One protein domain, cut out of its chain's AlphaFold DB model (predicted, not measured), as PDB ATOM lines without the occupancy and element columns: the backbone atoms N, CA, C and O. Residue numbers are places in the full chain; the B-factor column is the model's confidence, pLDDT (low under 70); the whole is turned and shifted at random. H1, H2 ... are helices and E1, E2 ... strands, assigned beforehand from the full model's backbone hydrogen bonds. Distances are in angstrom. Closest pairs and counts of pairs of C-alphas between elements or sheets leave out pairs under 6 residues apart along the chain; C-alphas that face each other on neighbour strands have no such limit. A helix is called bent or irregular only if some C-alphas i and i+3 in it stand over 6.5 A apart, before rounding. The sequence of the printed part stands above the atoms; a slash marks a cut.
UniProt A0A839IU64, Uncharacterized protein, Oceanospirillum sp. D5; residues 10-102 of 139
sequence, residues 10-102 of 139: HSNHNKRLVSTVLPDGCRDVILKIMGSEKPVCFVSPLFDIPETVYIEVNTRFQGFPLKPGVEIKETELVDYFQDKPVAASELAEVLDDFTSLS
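Overview. This is residues 10 to 102 of the 139 residues of an uncharacterized protein of Oceanospirillum sp. D5 (UniProt A0A839IU64). Picture a twisted four-strand sheet, E1 E6 E3 E4, with two helices, H1 and H2, over one face, and a two-strand ribbon of E2 and E5 bowing out over the opposite face, joined to the sheet by links at both ends. Beyond the sheet, where E6 ends, a small ribbon of E7 and E8 sits at the ends of the two helices, and E7 and E8 enclose both helices along the chain. The printed part has 93 residues, with eight named strands and two named helices in the order E1 E2 E3 E4 E5 E6 E7 H1 H2 E8. The larger sheet and both ribbons are antiparallel, and the class is mixed, helices and strands. The whole is compact, with a radius of gyration of the C-alphas of 13.6 A, and spans 40 by 33 by 19 A.

Along the chain. Find C-alpha 10 at (168.195, 137.415, 190.354), where E1 begins; it runs to residue 13. E2 follows as residues 17 to 21, 12.7 A long. Next read E3, residues 27 to 34, which is 21.5 A long, and then E4, residues 40 to 43. E5 is residues 51 to 55 and 12.9 A long. E6 begins at C-alpha 59, (171.893, 130.914, 182.508), and runs 22.1 A to residue 66. E7 is residues 70 to 72. H1, residues 74 to 83, is 14.4 A long, and H2, residues 88 to 98, is 15.5 A long. H2 is irregular, but only just: C-alphas 93 and 96 are 6.8 A apart. E8, residues 99 to 101, ends at C-alpha 101, (163.976, 160.857, 185.566).

Arrangement. Begin with the sheet E1 E6 E3 E4, whose edge strands are E1 and E4; it is twisted, its C-alphas lying up to 4.1 A off the best plane. E1 and E6 are antiparallel, with N 11 and O 61 at 2.9 A, within hydrogen-bond range. E6 and E3 are antiparallel at 164 degrees, with N 31 and O 62 at 2.8 A. E3 and E4 form a hairpin, with N 30 and O 42 at 2.8 A. H1 and H2 on the same face of this sheet make two layers, helices on one face of a sheet. H1 is over E4 at a height over the sheet of 7.9 A, with a local plane fitted to just 6 C-alphas, and runs along the strands, at 9 degrees to E4 on the local plane; the closest C-alphas, of Cys 41 and Val 78, are 5.8 A apart. H2 is over E6 at a height of 9.8 A, slantwise to the strands; the closest C-alphas, of Gln 62 and Ala 88, are 7.5 A apart. H1 and H2 touch and form a helical hairpin, at a steep tilt of 42 degrees, opposite ways; their closest C-alphas, of Leu 77 and Phe 98, are 6.0 A apart. In H1 every O i to N i+4 pair is within hydrogen-bond range; in H2 it is 2 of 7, beside 5 of 8 O i to N i+3 pairs. Now look at E2 and E5, antiparallel neighbours with N 19 and O 53 at 3.0 A; E2 is apart from E3, E4 and E6. E7 and E8 are antiparallel, with N 71 and O 100 at 2.8 A.

Size, cuts and confidence. The two C-alphas farthest apart, of Lys 15 and Ser 102, are 40.7 A apart. The printed part has no cut, and no link is long; that from E4 to E5 is short, with 7 residues, and the others are tight. The mean pLDDT of the printed part of this model is 90.1; look for values under 70 at residues 85 to 86 and 88 to 89.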
ATOM      1  N   HIS A  10     167.276 138.368 190.957       93.69
ATOM      2  CA  HIS A  10     168.195 137.415 190.354       93.69
ATOM      3  C   HIS A  10     167.492 136.088 190.092       93.69
ATOM      4  O   HIS A  10     166.620 135.661 190.851       93.69
ATOM      5  N   SER A  11     167.911 135.393 189.043       93.12
ATOM      6  CA  SER A  11     167.424 134.054 188.730       93.12
ATOM      7  C   SER A  11     168.551 133.168 188.209       93.12
ATOM      8  O   SER A  11     169.553 133.634 187.664       93.12
ATOM      9  N   ASN A  12     168.418 131.862 188.428       94.50
ATOM     10  CA  ASN A  12     169.382 130.867 187.978       94.50
ATOM     11  C   ASN A  12     168.628 129.682 187.378       94.50
ATOM     12  O   ASN A  12     167.760 129.096 188.025       94.50
ATOM     13  N   HIS A  13     168.972 129.339 186.143       93.81
ATOM     14  CA  HIS A  13     168.274 128.349 185.343       93.81
ATOM     15  C   HIS A  13     169.244 127.245 184.914       93.81
ATOM     16  O   HIS A  13     170.135 127.447 184.094       93.81
ATOM     17  N   ASN A  14     169.051 126.038 185.450       93.19
ATOM     18  CA  ASN A  14     169.834 124.840 185.110       93.19
ATOM     19  C   ASN A  14     169.160 123.954 184.047       93.19
ATOM     20  O   ASN A  14     169.617 122.844 183.772       93.19
ATOM     21  N   LYS A  15     168.052 124.423 183.470       93.12
ATOM     22  CA  LYS A  15     167.290 123.766 182.407       93.12
ATOM     23  C   LYS A  15     166.776 124.830 181.452       93.12
ATOM     24  O   LYS A  15     166.540 125.961 181.866       93.12
ATOM     25  N   ARG A  16     166.558 124.435 180.197       93.69
ATOM     26  CA  ARG A  16     165.862 125.284 179.230       93.69
ATOM     27  C   ARG A  16     164.447 125.567 179.733       93.69
ATOM     28  O   ARG A  16     163.745 124.633 180.123       93.69
ATOM     29  N   LEU A  17     164.045 126.831 179.697       95.31
ATOM     30  CA  LEU A  17     162.725 127.287 180.121       95.31
ATOM     31  C   LEU A  17     162.147 128.240 179.073       95.31
ATOM     32  O   LEU A  17     162.883 128.975 178.419       95.31
ATOM     33  N   VAL A  18     160.826 128.219 178.938       95.44
ATOM     34  CA  VAL A  18     160.061 129.247 178.232       95.44
ATOM     35  C   VAL A  18     159.271 130.013 179.283       95.44
ATOM     36  O   VAL A  18     158.647 129.388 180.142       95.44
ATOM     37  N   SER A  19     159.331 131.339 179.238       93.94
ATOM     38  CA  SER A  19     158.601 132.215 180.154       93.94
ATOM     39  C   SER A  19     157.894 133.322 179.383       93.94
ATOM     40  O   SER A  19     158.277 133.647 178.261       93.94
ATOM     41  N   THR A  20     156.880 133.912 180.004       95.75
ATOM     42  CA  THR A  20     156.197 135.102 179.495       95.75
ATOM     43  C   THR A  20     156.605 136.306 180.332       95.75
ATOM     44  O   THR A  20     156.577 136.234 181.561       95.75
ATOM     45  N   VAL A  21     156.982 137.395 179.669       93.81
ATOM     46  CA  VAL A  21     157.188 138.714 180.275       93.81
ATOM     47  C   VAL A  21     155.928 139.536 180.020       93.81
ATOM     48  O   VAL A  21     155.449 139.589 178.889       93.81
ATOM     49  N   LEU A  22     155.355 140.116 181.073       94.75
ATOM     50  CA  LEU A  22     154.157 140.950 180.980       94.75
ATOM     51  C   LEU A  22     154.550 142.436 180.956       94.75
ATOM     52  O   LEU A  22     155.493 142.798 181.655       94.75
ATOM     53  N   PRO A  23     153.816 143.296 180.226       94.06
ATOM     54  CA  PRO A  23     153.949 144.745 180.332       94.06
ATOM     55  C   PRO A  23     153.680 145.232 181.758       94.06
ATOM     56  O   PRO A  23     152.576 145.055 182.277       94.06
ATOM     57  N   ASP A  24     154.668 145.867 182.379       91.00
ATOM     58  CA  ASP A  24     154.569 146.457 183.720       91.00
ATOM     59  C   ASP A  24     154.902 147.962 183.744       91.00
ATOM     60  O   ASP A  24     154.859 148.597 184.798       91.00
ATOM     61  N   GLY A  25     155.199 148.549 182.579       89.81
ATOM     62  CA  GLY A  25     155.568 149.959 182.440       89.81
ATOM     63  C   GLY A  25     156.995 150.283 182.893       89.81
ATOM     64  O   GLY A  25     157.356 151.460 182.935       89.81
ATOM     65  N   CYS A  26     157.798 149.272 183.226       92.81
ATOM     66  CA  CYS A  26     159.181 149.417 183.657       92.81
ATOM     67  C   CYS A  26     160.147 148.916 182.580       92.81
ATOM     68  O   CYS A  26     159.776 148.273 181.594       92.81
ATOM     69  N   ARG A  27     161.423 149.250 182.771       95.38
ATOM     70  CA  ARG A  27     162.529 148.705 181.989       95.38
ATOM     71  C   ARG A  27     163.627 148.264 182.932       95.38
ATOM     72  O   ARG A  27     163.907 148.935 183.926       95.38
ATOM     73  N   ASP A  28     164.289 147.181 182.568       94.75
ATOM     74  CA  ASP A  28     165.301 146.552 183.395       94.75
ATOM     75  C   ASP A  28     166.658 146.675 182.724       94.75
ATOM     76  O   ASP A  28     166.806 146.375 181.539       94.75
ATOM     77  N   VAL A  29     167.677 147.025 183.503       94.50
ATOM     78  CA  VAL A  29     169.059 146.725 183.120       94.50
ATOM     79  C   VAL A  29     169.354 145.304 183.578       94.50
ATOM     80  O   VAL A  29     169.185 144.983 184.754       94.50
ATOM     81  N   ILE A  30     169.745 144.432 182.652       93.81
ATOM     82  CA  ILE A  30     169.884 142.996 182.891       93.81
ATOM     83  C   ILE A  30     171.310 142.557 182.583       93.81
ATOM     84  O   ILE A  30     171.812 142.715 181.471       93.81
ATOM     85  N   LEU A  31     171.937 141.923 183.570       91.94
ATOM     86  CA  LEU A  31     173.155 141.145 183.400       91.94
ATOM     87  C   LEU A  31     172.788 139.679 183.174       91.94
ATOM     88  O   LEU A  31     172.208 139.034 184.049       91.94
ATOM     89  N   LYS A  32     173.163 139.140 182.016       92.44
ATOM     90  CA  LYS A  32     173.031 137.721 181.665       92.44
ATOM     91  C   LYS A  32     174.400 137.058 181.667       92.44
ATOM     92  O   LYS A  32     175.323 137.526 181.012       92.44
ATOM     93  N   ILE A  33     174.516 135.931 182.359       91.25
ATOM     94  CA  ILE A  33     175.729 135.108 182.398       91.25
ATOM     95  C   ILE A  33     175.352 133.694 181.971       91.25
ATOM     96  O   ILE A  33     174.514 133.064 182.615       91.25
ATOM     97  N   MET A  34     175.969 133.186 180.906       90.62
ATOM     98  CA  MET A  34     175.777 131.812 180.432       90.62
ATOM     99  C   MET A  34     177.015 130.980 180.776       90.62
ATOM    100  O   MET A  34     178.093 131.192 180.232       90.62
ATOM    101  N   GLY A  35     176.892 130.040 181.717       86.50
ATOM    102  CA  GLY A  35     178.021 129.214 182.156       86.50
ATOM    103  C   GLY A  35     179.203 130.040 182.685       86.50
ATOM    104  O   GLY A  35     179.065 130.754 183.677       86.50
ATOM    105  N   SER A  36     180.369 129.904 182.045       80.81
ATOM    106  CA  SER A  36     181.600 130.653 182.351       80.81
ATOM    107  C   SER A  36     181.902 131.764 181.337       80.81
ATOM    108  O   SER A  36     183.036 132.233 181.263       80.81
ATOM    109  N   GLU A  37     180.926 132.134 180.505       83.12
ATOM    110  CA  GLU A  37     181.081 133.206 179.525       83.12
ATOM    111  C   GLU A  37     181.115 134.585 180.193       83.12
ATOM    112  O   GLU A  37     180.707 134.768 181.346       83.12
ATOM    113  N   LYS A  38     181.605 135.576 179.442       83.69
ATOM    114  CA  LYS A  38     181.588 136.973 179.872       83.69
ATOM    115  C   LYS A  38     180.131 137.427 180.074       83.69
ATOM    116  O   LYS A  38     179.305 137.148 179.203       83.69
ATOM    117  N   PRO A  39     179.809 138.137 181.172       87.62
ATOM    118  CA  PRO A  39     178.487 138.721 181.352       87.62
ATOM    119  C   PRO A  39     178.111 139.629 180.179       87.62
ATOM    120  O   PRO A  39     178.924 140.439 179.730       87.62
ATOM    121  N   VAL A  40     176.875 139.506 179.709       89.12
ATOM    122  CA  VAL A  40     176.275 140.398 178.716       89.12
ATOM    123  C   VAL A  40     175.314 141.326 179.442       89.12
ATOM    124  O   VAL A  40     174.404 140.856 180.125       89.12
ATOM    125  N   CYS A  41     175.522 142.631 179.292       90.88
ATOM    126  CA  CYS A  41     174.611 143.659 179.780       90.88
ATOM    127  C   CYS A  41     173.696 144.111 178.642       90.88
ATOM    128  O   CYS A  41     174.165 144.342 177.527       90.88
ATOM    129  N   PHE A  42     172.403 144.228 178.915       93.62
ATOM    130  CA  PHE A  42     171.432 144.804 177.991       93.62
ATOM    131  C   PHE A  42     170.275 145.433 178.764       93.62
ATOM    132  O   PHE A  42     170.075 145.151 179.946       93.62
ATOM    133  N   VAL A  43     169.506 146.275 178.081       95.19
ATOM    134  CA  VAL A  43     168.298 146.890 178.633       95.19
ATOM    135  C   VAL A  43     167.081 146.202 178.031       95.19
ATOM    136  O   VAL A  43     167.039 145.953 176.825       95.19
ATOM    137  N   SER A  44     166.092 145.860 178.855       95.38
ATOM    138  CA  SER A  44     164.834 145.326 178.342       95.38
ATOM    139  C   SER A  44     164.109 146.389 177.502       95.38
ATOM    140  O   SER A  44     164.198 147.592 177.790       95.38
ATOM    141  N   PRO A  45     163.365 145.989 176.461       93.94
ATOM    142  CA  PRO A  45     162.451 146.915 175.811       93.94
ATOM    143  C   PRO A  45     161.342 147.319 176.794       93.94
ATOM    144  O   PRO A  45     161.084 146.625 177.782       93.94
ATOM    145  N   LEU A  46     160.681 148.439 176.511       93.44
ATOM    146  CA  LEU A  46     159.404 148.757 177.140       93.44
ATOM    147  C   LEU A  46     158.327 147.935 176.432       93.44
ATOM    148  O   LEU A  46     157.964 148.234 175.296       93.44
ATOM    149  N   PHE A  47     157.871 146.865 177.075       93.12
ATOM    150  CA  PHE A  47     156.861 145.984 176.502       93.12
ATOM    151  C   PHE A  47     155.482 146.655 176.530       93.12
ATOM    152  O   PHE A  47     155.045 147.134 177.573       93.12
ATOM    153  N   ASP A  48     154.783 146.649 175.398       92.75
ATOM    154  CA  ASP A  48     153.379 147.058 175.258       92.75
ATOM    155  C   ASP A  48     152.427 145.848 175.172       92.75
ATOM    156  O   ASP A  48     151.235 145.961 175.468       92.75
ATOM    157  N   ILE A  49     152.969 144.672 174.841       95.44
ATOM    158  CA  ILE A  49     152.281 143.381 174.812       95.44
ATOM    159  C   ILE A  49     153.081 142.294 175.551       95.44
ATOM    160  O   ILE A  49     154.295 142.419 175.709       95.44
ATOM    161  N   PRO A  50     152.427 141.213 176.024       96.69
ATOM    162  CA  PRO A  50     153.131 140.062 176.576       96.69
ATOM    163  C   PRO A  50     154.085 139.426 175.567       96.69
ATOM    164  O   PRO A  50     153.670 139.081 174.461       96.69
ATOM    165  N   GLU A  51     155.325 139.181 175.985       96.12
ATOM    166  CA  GLU A  51     156.365 138.603 175.136       96.12
ATOM    167  C   GLU A  51     156.856 137.256 175.661       96.12
ATOM    168  O   GLU A  51     156.971 137.023 176.866       96.12
ATOM    169  N   THR A  52     157.150 136.340 174.737       96.38
ATOM    170  CA  THR A  52     157.676 135.012 175.080       96.38
ATOM    171  C   THR A  52     159.193 135.015 174.998       96.38
ATOM    172  O   THR A  52     159.766 135.257 173.937       96.38
ATOM    173  N   VAL A  53     159.850 134.666 176.102       94.06
ATOM    174  CA  VAL A  53     161.309 134.582 176.189       94.06
ATOM    175  C   VAL A  53     161.772 133.143 176.376       94.06
ATOM    176  O   VAL A  53     161.181 132.353 177.120       94.06
ATOM    177  N   TYR A  54     162.866 132.808 175.698       95.19
ATOM    178  CA  TYR A  54     163.522 131.510 175.784       95.19
ATOM    179  C   TYR A  54     164.788 131.653 176.617       95.19
ATOM    180  O   TYR A  54     165.645 132.479 176.315       95.19
ATOM    181  N   ILE A  55     164.904 130.838 177.661       94.19
ATOM    182  CA  ILE A  55     166.040 130.853 178.579       94.19
ATOM    183  C   ILE A  55     166.872 129.597 178.352       94.19
ATOM    184  O   ILE A  55     166.363 128.471 178.404       94.19
ATOM    185  N   GLU A  56     168.160 129.793 178.090       93.12
ATOM    186  CA  GLU A  56     169.121 128.720 177.877       93.12
ATOM    187  C   GLU A  56     169.505 128.014 179.186       93.12
ATOM    188  O   GLU A  56     169.253 128.479 180.298       93.12
ATOM    189  N   VAL A  57     170.100 126.831 179.043       93.94
ATOM    190  CA  VAL A  57     170.618 126.064 180.177       93.94
ATOM    191  C   VAL A  57     171.855 126.746 180.760       93.94
ATOM    192  O   VAL A  57     172.690 127.254 180.018       93.94
ATOM    193  N   ASN A  58     172.009 126.684 182.083       94.56
ATOM    194  CA  ASN A  58     173.115 127.289 182.828       94.56
ATOM    195  C   ASN A  58     173.176 128.818 182.701       94.56
ATOM    196  O   ASN A  58     174.260 129.402 182.754       94.56
ATOM    197  N   THR A  59     172.013 129.458 182.575       94.50
ATOM    198  CA  THR A  59     171.893 130.914 182.508       94.50
ATOM    199  C   THR A  59     171.559 131.490 183.877       94.50
ATOM    200  O   THR A  59     170.643 131.033 184.565       94.50
ATOM    201  N   ARG A  60     172.295 132.530 184.263       93.62
ATOM    202  CA  ARG A  60     171.989 133.386 185.406       93.62
ATOM    203  C   ARG A  60     171.612 134.765 184.903       93.62
ATOM    204  O   ARG A  60     172.287 135.297 184.024       93.62
ATOM    205  N   PHE A  61     170.574 135.330 185.493       93.31
ATOM    206  CA  PHE A  61     170.190 136.712 185.271       93.31
ATOM    207  C   PHE A  61     170.259 137.481 186.578       93.31
ATOM    208  O   PHE A  61     169.932 136.949 187.642       93.31
ATOM    209  N   GLN A  62     170.645 138.742 186.470       92.75
ATOM    210  CA  GLN A  62     170.436 139.730 187.507       92.75
ATOM    211  C   GLN A  62     169.858 140.980 186.868       92.75
ATOM    212  O   GLN A  62     170.468 141.536 185.957       92.75
ATOM    213  N   GLY A  63     168.676 141.380 187.320       93.38
ATOM    214  CA  GLY A  63     167.966 142.528 186.786       93.38
ATOM    215  C   GLY A  63     167.812 143.639 187.807       93.38
ATOM    216  O   GLY A  63     167.746 143.415 189.021       93.38
ATOM    217  N   PHE A  64     167.768 144.846 187.267       93.12
ATOM    218  CA  PHE A  64     167.703 146.107 187.981       93.12
ATOM    219  C   PHE A  64     166.549 146.919 187.381       93.12
ATOM    220  O   PHE A  64     166.788 147.729 186.481       93.12
ATOM    221  N   PRO A  65     165.297 146.651 187.804       94.38
ATOM    222  CA  PRO A  65     164.123 147.371 187.325       94.38
ATOM    223  C   PRO A  65     164.201 148.846 187.704       94.38
ATOM    224  O   PRO A  65     164.367 149.199 188.878       94.38
ATOM    225  N   LEU A  66     164.068 149.704 186.701       94.88
ATOM    226  CA  LEU A  66     164.038 151.151 186.849       94.88
ATOM    227  C   LEU A  66     162.598 151.635 187.018       94.88
ATOM    228  O   LEU A  66     161.649 151.001 186.554       94.88
ATOM    229  N   LYS A  67     162.433 152.783 187.679       93.88
ATOM    230  CA  LYS A  67     161.140 153.462 187.788       93.88
ATOM    231  C   LYS A  67     160.552 153.722 186.390       93.88
ATOM    232  O   LYS A  67     161.308 154.041 185.468       93.88
ATOM    233  N   PRO A  68     159.220 153.646 186.225       92.56
ATOM    234  CA  PRO A  68     158.577 154.062 184.986       92.56
ATOM    235  C   PRO A  68     158.970 155.496 184.606       92.56
ATOM    236  O   PRO A  68     159.075 156.366 185.469       92.56
ATOM    237  N   GLY A  69     159.189 155.736 183.312       92.31
ATOM    238  CA  GLY A  69     159.566 157.053 182.788       92.31
ATOM    239  C   GLY A  69     161.043 157.431 182.948       92.31
ATOM    240  O   GLY A  69     161.414 158.552 182.609       92.31
ATOM    241  N   VAL A  70     161.893 156.529 183.453       94.12
ATOM    242  CA  VAL A  70     163.347 156.739 183.463       94.12
ATOM    243  C   VAL A  70     163.890 156.680 182.034       94.12
ATOM    244  O   VAL A  70     163.736 155.681 181.331       94.12
ATOM    245  N   GLU A  71     164.581 157.742 181.633       94.00
ATOM    246  CA  GLU A  71     165.397 157.780 180.425       94.00
ATOM    247  C   GLU A  71     166.738 157.092 180.690       94.00
ATOM    248  O   GLU A  71     167.357 157.292 181.740       94.00
ATOM    249  N   ILE A  72     167.197 156.288 179.730       94.69
ATOM    250  CA  ILE A  72     168.415 155.486 179.853       94.69
ATOM    251  C   ILE A  72     169.328 155.805 178.675       94.69
ATOM    252  O   ILE A  72     168.926 155.693 177.515       94.69
ATOM    253  N   LYS A  73     170.586 156.144 178.955       95.44
ATOM    254  CA  LYS A  73     171.640 156.239 177.938       95.44
ATOM    255  C   LYS A  73     172.125 154.839 177.562       95.44
ATOM    256  O   LYS A  73     173.231 154.441 177.907       95.44
ATOM    257  N   GLU A  74     171.263 154.067 176.902       94.38
ATOM    258  CA  GLU A  74     171.444 152.621 176.698       94.38
ATOM    259  C   GLU A  74     172.777 152.255 176.053       94.38
ATOM    260  O   GLU A  74     173.463 151.368 176.550       94.38
ATOM    261  N   THR A  75     173.164 152.944 174.978       93.31
ATOM    262  CA  THR A  75     174.427 152.669 174.282       93.31
ATOM    263  C   THR A  75     175.624 152.899 175.202       93.31
ATOM    264  O   THR A  75     176.444 152.005 175.366       93.31
ATOM    265  N   GLU A  76     175.686 154.055 175.871       93.31
ATOM    266  CA  GLU A  76     176.778 154.394 176.796       93.31
ATOM    267  C   GLU A  76     176.848 153.413 177.974       93.31
ATOM    268  O   GLU A  76     177.935 152.996 178.376       93.31
ATOM    269  N   LEU A  77     175.687 153.018 178.502       91.56
ATOM    270  CA  LEU A  77     175.570 152.042 179.578       91.56
ATOM    271  C   LEU A  77     176.103 150.674 179.138       91.56
ATOM    272  O   LEU A  77     176.932 150.080 179.824       91.56
ATOM    273  N   VAL A  78     175.634 150.160 177.999       90.12
ATOM    274  CA  VAL A  78     176.043 148.844 177.490       90.12
ATOM    275  C   VAL A  78     177.535 148.836 177.166       90.12
ATOM    276  O   VAL A  78     178.223 147.898 177.574       90.12
ATOM    277  N   ASP A  79     178.054 149.881 176.521       89.44
ATOM    278  CA  ASP A  79     179.477 150.015 176.190       89.44
ATOM    279  C   ASP A  79     180.347 150.044 177.458       89.44
ATOM    280  O   ASP A  79     181.354 149.335 177.546       89.44
ATOM    281  N   TYR A  80     179.910 150.756 178.505       87.00
ATOM    282  CA  TYR A  80     180.598 150.783 179.798       87.00
ATOM    283  C   TYR A  80     180.793 149.378 180.397       87.00
ATOM    284  O   TYR A  80     181.874 149.058 180.903       87.00
ATOM    285  N   PHE A  81     179.776 148.513 180.303       81.88
ATOM    286  CA  PHE A  81     179.845 147.126 180.790       81.88
ATOM    287  C   PHE A  81     180.535 146.161 179.825       81.88
ATOM    288  O   PHE A  81     181.010 145.100 180.244       81.88
ATOM    289  N   GLN A  82     180.623 146.499 178.539       80.31
ATOM    290  CA  GLN A  82     181.464 145.748 177.614       80.31
ATOM    291  C   GLN A  82     182.944 145.962 177.931       80.31
ATOM    292  O   GLN A  82     183.701 144.989 177.937       80.31
ATOM    293  N   ASP A  83     183.362 147.178 178.267       76.06
ATOM    294  CA  ASP A  83     184.776 147.486 178.502       76.06
ATOM    295  C   ASP A  83     185.260 147.134 179.913       76.06
ATOM    296  O   ASP A  83     186.448 146.869 180.121       76.06
ATOM    297  N   LYS A  84     184.348 147.069 180.888       71.69
ATOM    298  CA  LYS A  84     184.669 146.736 182.279       71.69
ATOM    299  C   LYS A  84     183.814 145.567 182.767       71.69
ATOM    300  O   LYS A  84     182.592 145.688 182.814       71.69
ATOM    301  N   PRO A  85     184.418 144.439 183.189       66.62
ATOM    302  CA  PRO A  85     183.694 143.404 183.913       66.62
ATOM    303  C   PRO A  85     183.369 143.926 185.318       66.62
ATOM    304  O   PRO A  85     184.121 143.718 186.266       66.62
ATOM    305  N   VAL A  86     182.269 144.660 185.422       68.56
ATOM    306  CA  VAL A  86     181.766 145.242 186.665       68.56
ATOM    307  C   VAL A  86     180.977 144.175 187.418       68.56
ATOM    308  O   VAL A  86     180.169 143.445 186.831       68.56
ATOM    309  N   ALA A  87     181.217 144.054 188.723       70.75
ATOM    310  CA  ALA A  87     180.427 143.164 189.563       70.75
ATOM    311  C   ALA A  87     178.985 143.679 189.651       70.75
ATOM    312  O   ALA A  87     178.733 144.879 189.671       70.75
ATOM    313  N   ALA A  88     178.004 142.789 189.775       66.88
ATOM    314  CA  ALA A  88     176.611 143.227 189.823       66.88
ATOM    315  C   ALA A  88     176.280 144.144 191.021       66.88
ATOM    316  O   ALA A  88     175.334 144.922 190.960       66.88
ATOM    317  N   SER A  89     177.070 144.089 192.097       69.19
ATOM    318  CA  SER A  89     176.990 145.030 193.222       69.19
ATOM    319  C   SER A  89     177.362 146.464 192.838       69.19
ATOM    320  O   SER A  89     176.774 147.399 193.364       69.19
ATOM    321  N   GLU A  90     178.300 146.630 191.908       75.88
ATOM    322  CA  GLU A  90     178.774 147.929 191.417       75.88
ATOM    323  C   GLU A  90     177.826 148.507 190.354       75.88
ATOM    324  O   GLU A  90     177.774 149.720 190.163       75.88
ATOM    325  N   LEU A  91     177.015 147.663 189.696       76.44
ATOM    326  CA  LEU A  91     176.069 148.115 188.672       76.44
ATOM    327  C   LEU A  91     175.069 149.134 189.238       76.44
ATOM    328  O   LEU A  91     174.860 150.188 188.649       76.44
ATOM    329  N   ALA A  92     174.511 148.873 190.422       76.31
ATOM    330  CA  ALA A  92     173.558 149.782 191.060       76.31
ATOM    331  C   ALA A  92     174.157 151.145 191.455       76.31
ATOM    332  O   ALA A  92     173.400 152.092 191.664       76.31
ATOM    333  N   GLU A  93     175.482 151.236 191.593       80.56
ATOM    334  CA  GLU A  93     176.186 152.475 191.946       80.56
ATOM    335  C   GLU A  93     176.425 153.357 190.721       80.56
ATOM    336  O   GLU A  93     176.337 154.575 190.830       80.56
ATOM    337  N   VAL A  94     176.666 152.749 189.557       87.00
ATOM    338  CA  VAL A  94     176.927 153.480 188.307       87.00
ATOM    339  C   VAL A  94     175.657 153.793 187.517       87.00
ATOM    340  O   VAL A  94     175.688 154.650 186.643       87.00
ATOM    341  N   LEU A  95     174.526 153.137 187.808       89.12
ATOM    342  CA  LEU A  95     173.269 153.350 187.074       89.12
ATOM    343  C   LEU A  95     172.786 154.809 187.090       89.12
ATOM    344  O   LEU A  95     172.195 155.253 186.106       89.12
ATOM    345  N   ASP A  96     173.045 155.565 188.158       89.25
ATOM    346  CA  ASP A  96     172.671 156.985 188.230       89.25
ATOM    347  C   ASP A  96     173.393 157.841 187.171       89.25
ATOM    348  O   ASP A  96     172.829 158.826 186.704       89.25
ATOM    349  N   ASP A  97     174.589 157.447 186.717       91.56
ATOM    350  CA  ASP A  97     175.345 158.193 185.697       91.56
ATOM    351  C   ASP A  97     174.727 158.062 184.290       91.56
ATOM    352  O   ASP A  97     174.930 158.909 183.407       91.56
ATOM    353  N   PHE A  98     173.945 157.001 184.082       93.56
ATOM    354  CA  PHE A  98     173.341 156.644 182.798       93.56
ATOM    355  C   PHE A  98     171.822 156.788 182.780       93.56
ATOM    356  O   PHE A  98     171.206 156.525 181.745       93.56
ATOM    357  N   THR A  99     171.212 157.176 183.901       94.75
ATOM    358  CA  THR A  99     169.758 157.271 184.024       94.75
ATOM    359  C   THR A  99     169.323 158.638 184.515       94.75
ATOM    360  O   THR A  99     169.947 159.251 185.378       94.75
ATOM    361  N   SER A 100     168.206 159.118 183.983       94.06
ATOM    362  CA  SER A 100     167.573 160.346 184.450       94.06
ATOM    363  C   SER A 100     166.064 160.198 184.465       94.06
ATOM    364  O   SER A 100     165.480 159.610 183.562       94.06
ATOM    365  N   LEU A 101     165.426 160.768 185.482       93.25
ATOM    366  CA  LEU A 101     163.976 160.857 185.566       93.25
ATOM    367  C   LEU A 101     163.578 162.330 185.568       93.25
ATOM    368  O   LEU A 101     163.988 163.096 186.442       93.25
ATOM    369  N   SER A 102     162.787 162.729 184.574       93.88
ATOM    370  CA  SER A 102     162.237 164.081 184.522       93.88
ATOM    371  C   SER A 102     161.267 164.285 185.693       93.88
ATOM    372  O   SER A 102     160.322 163.504 185.826       93.88
TER     373      SER A 102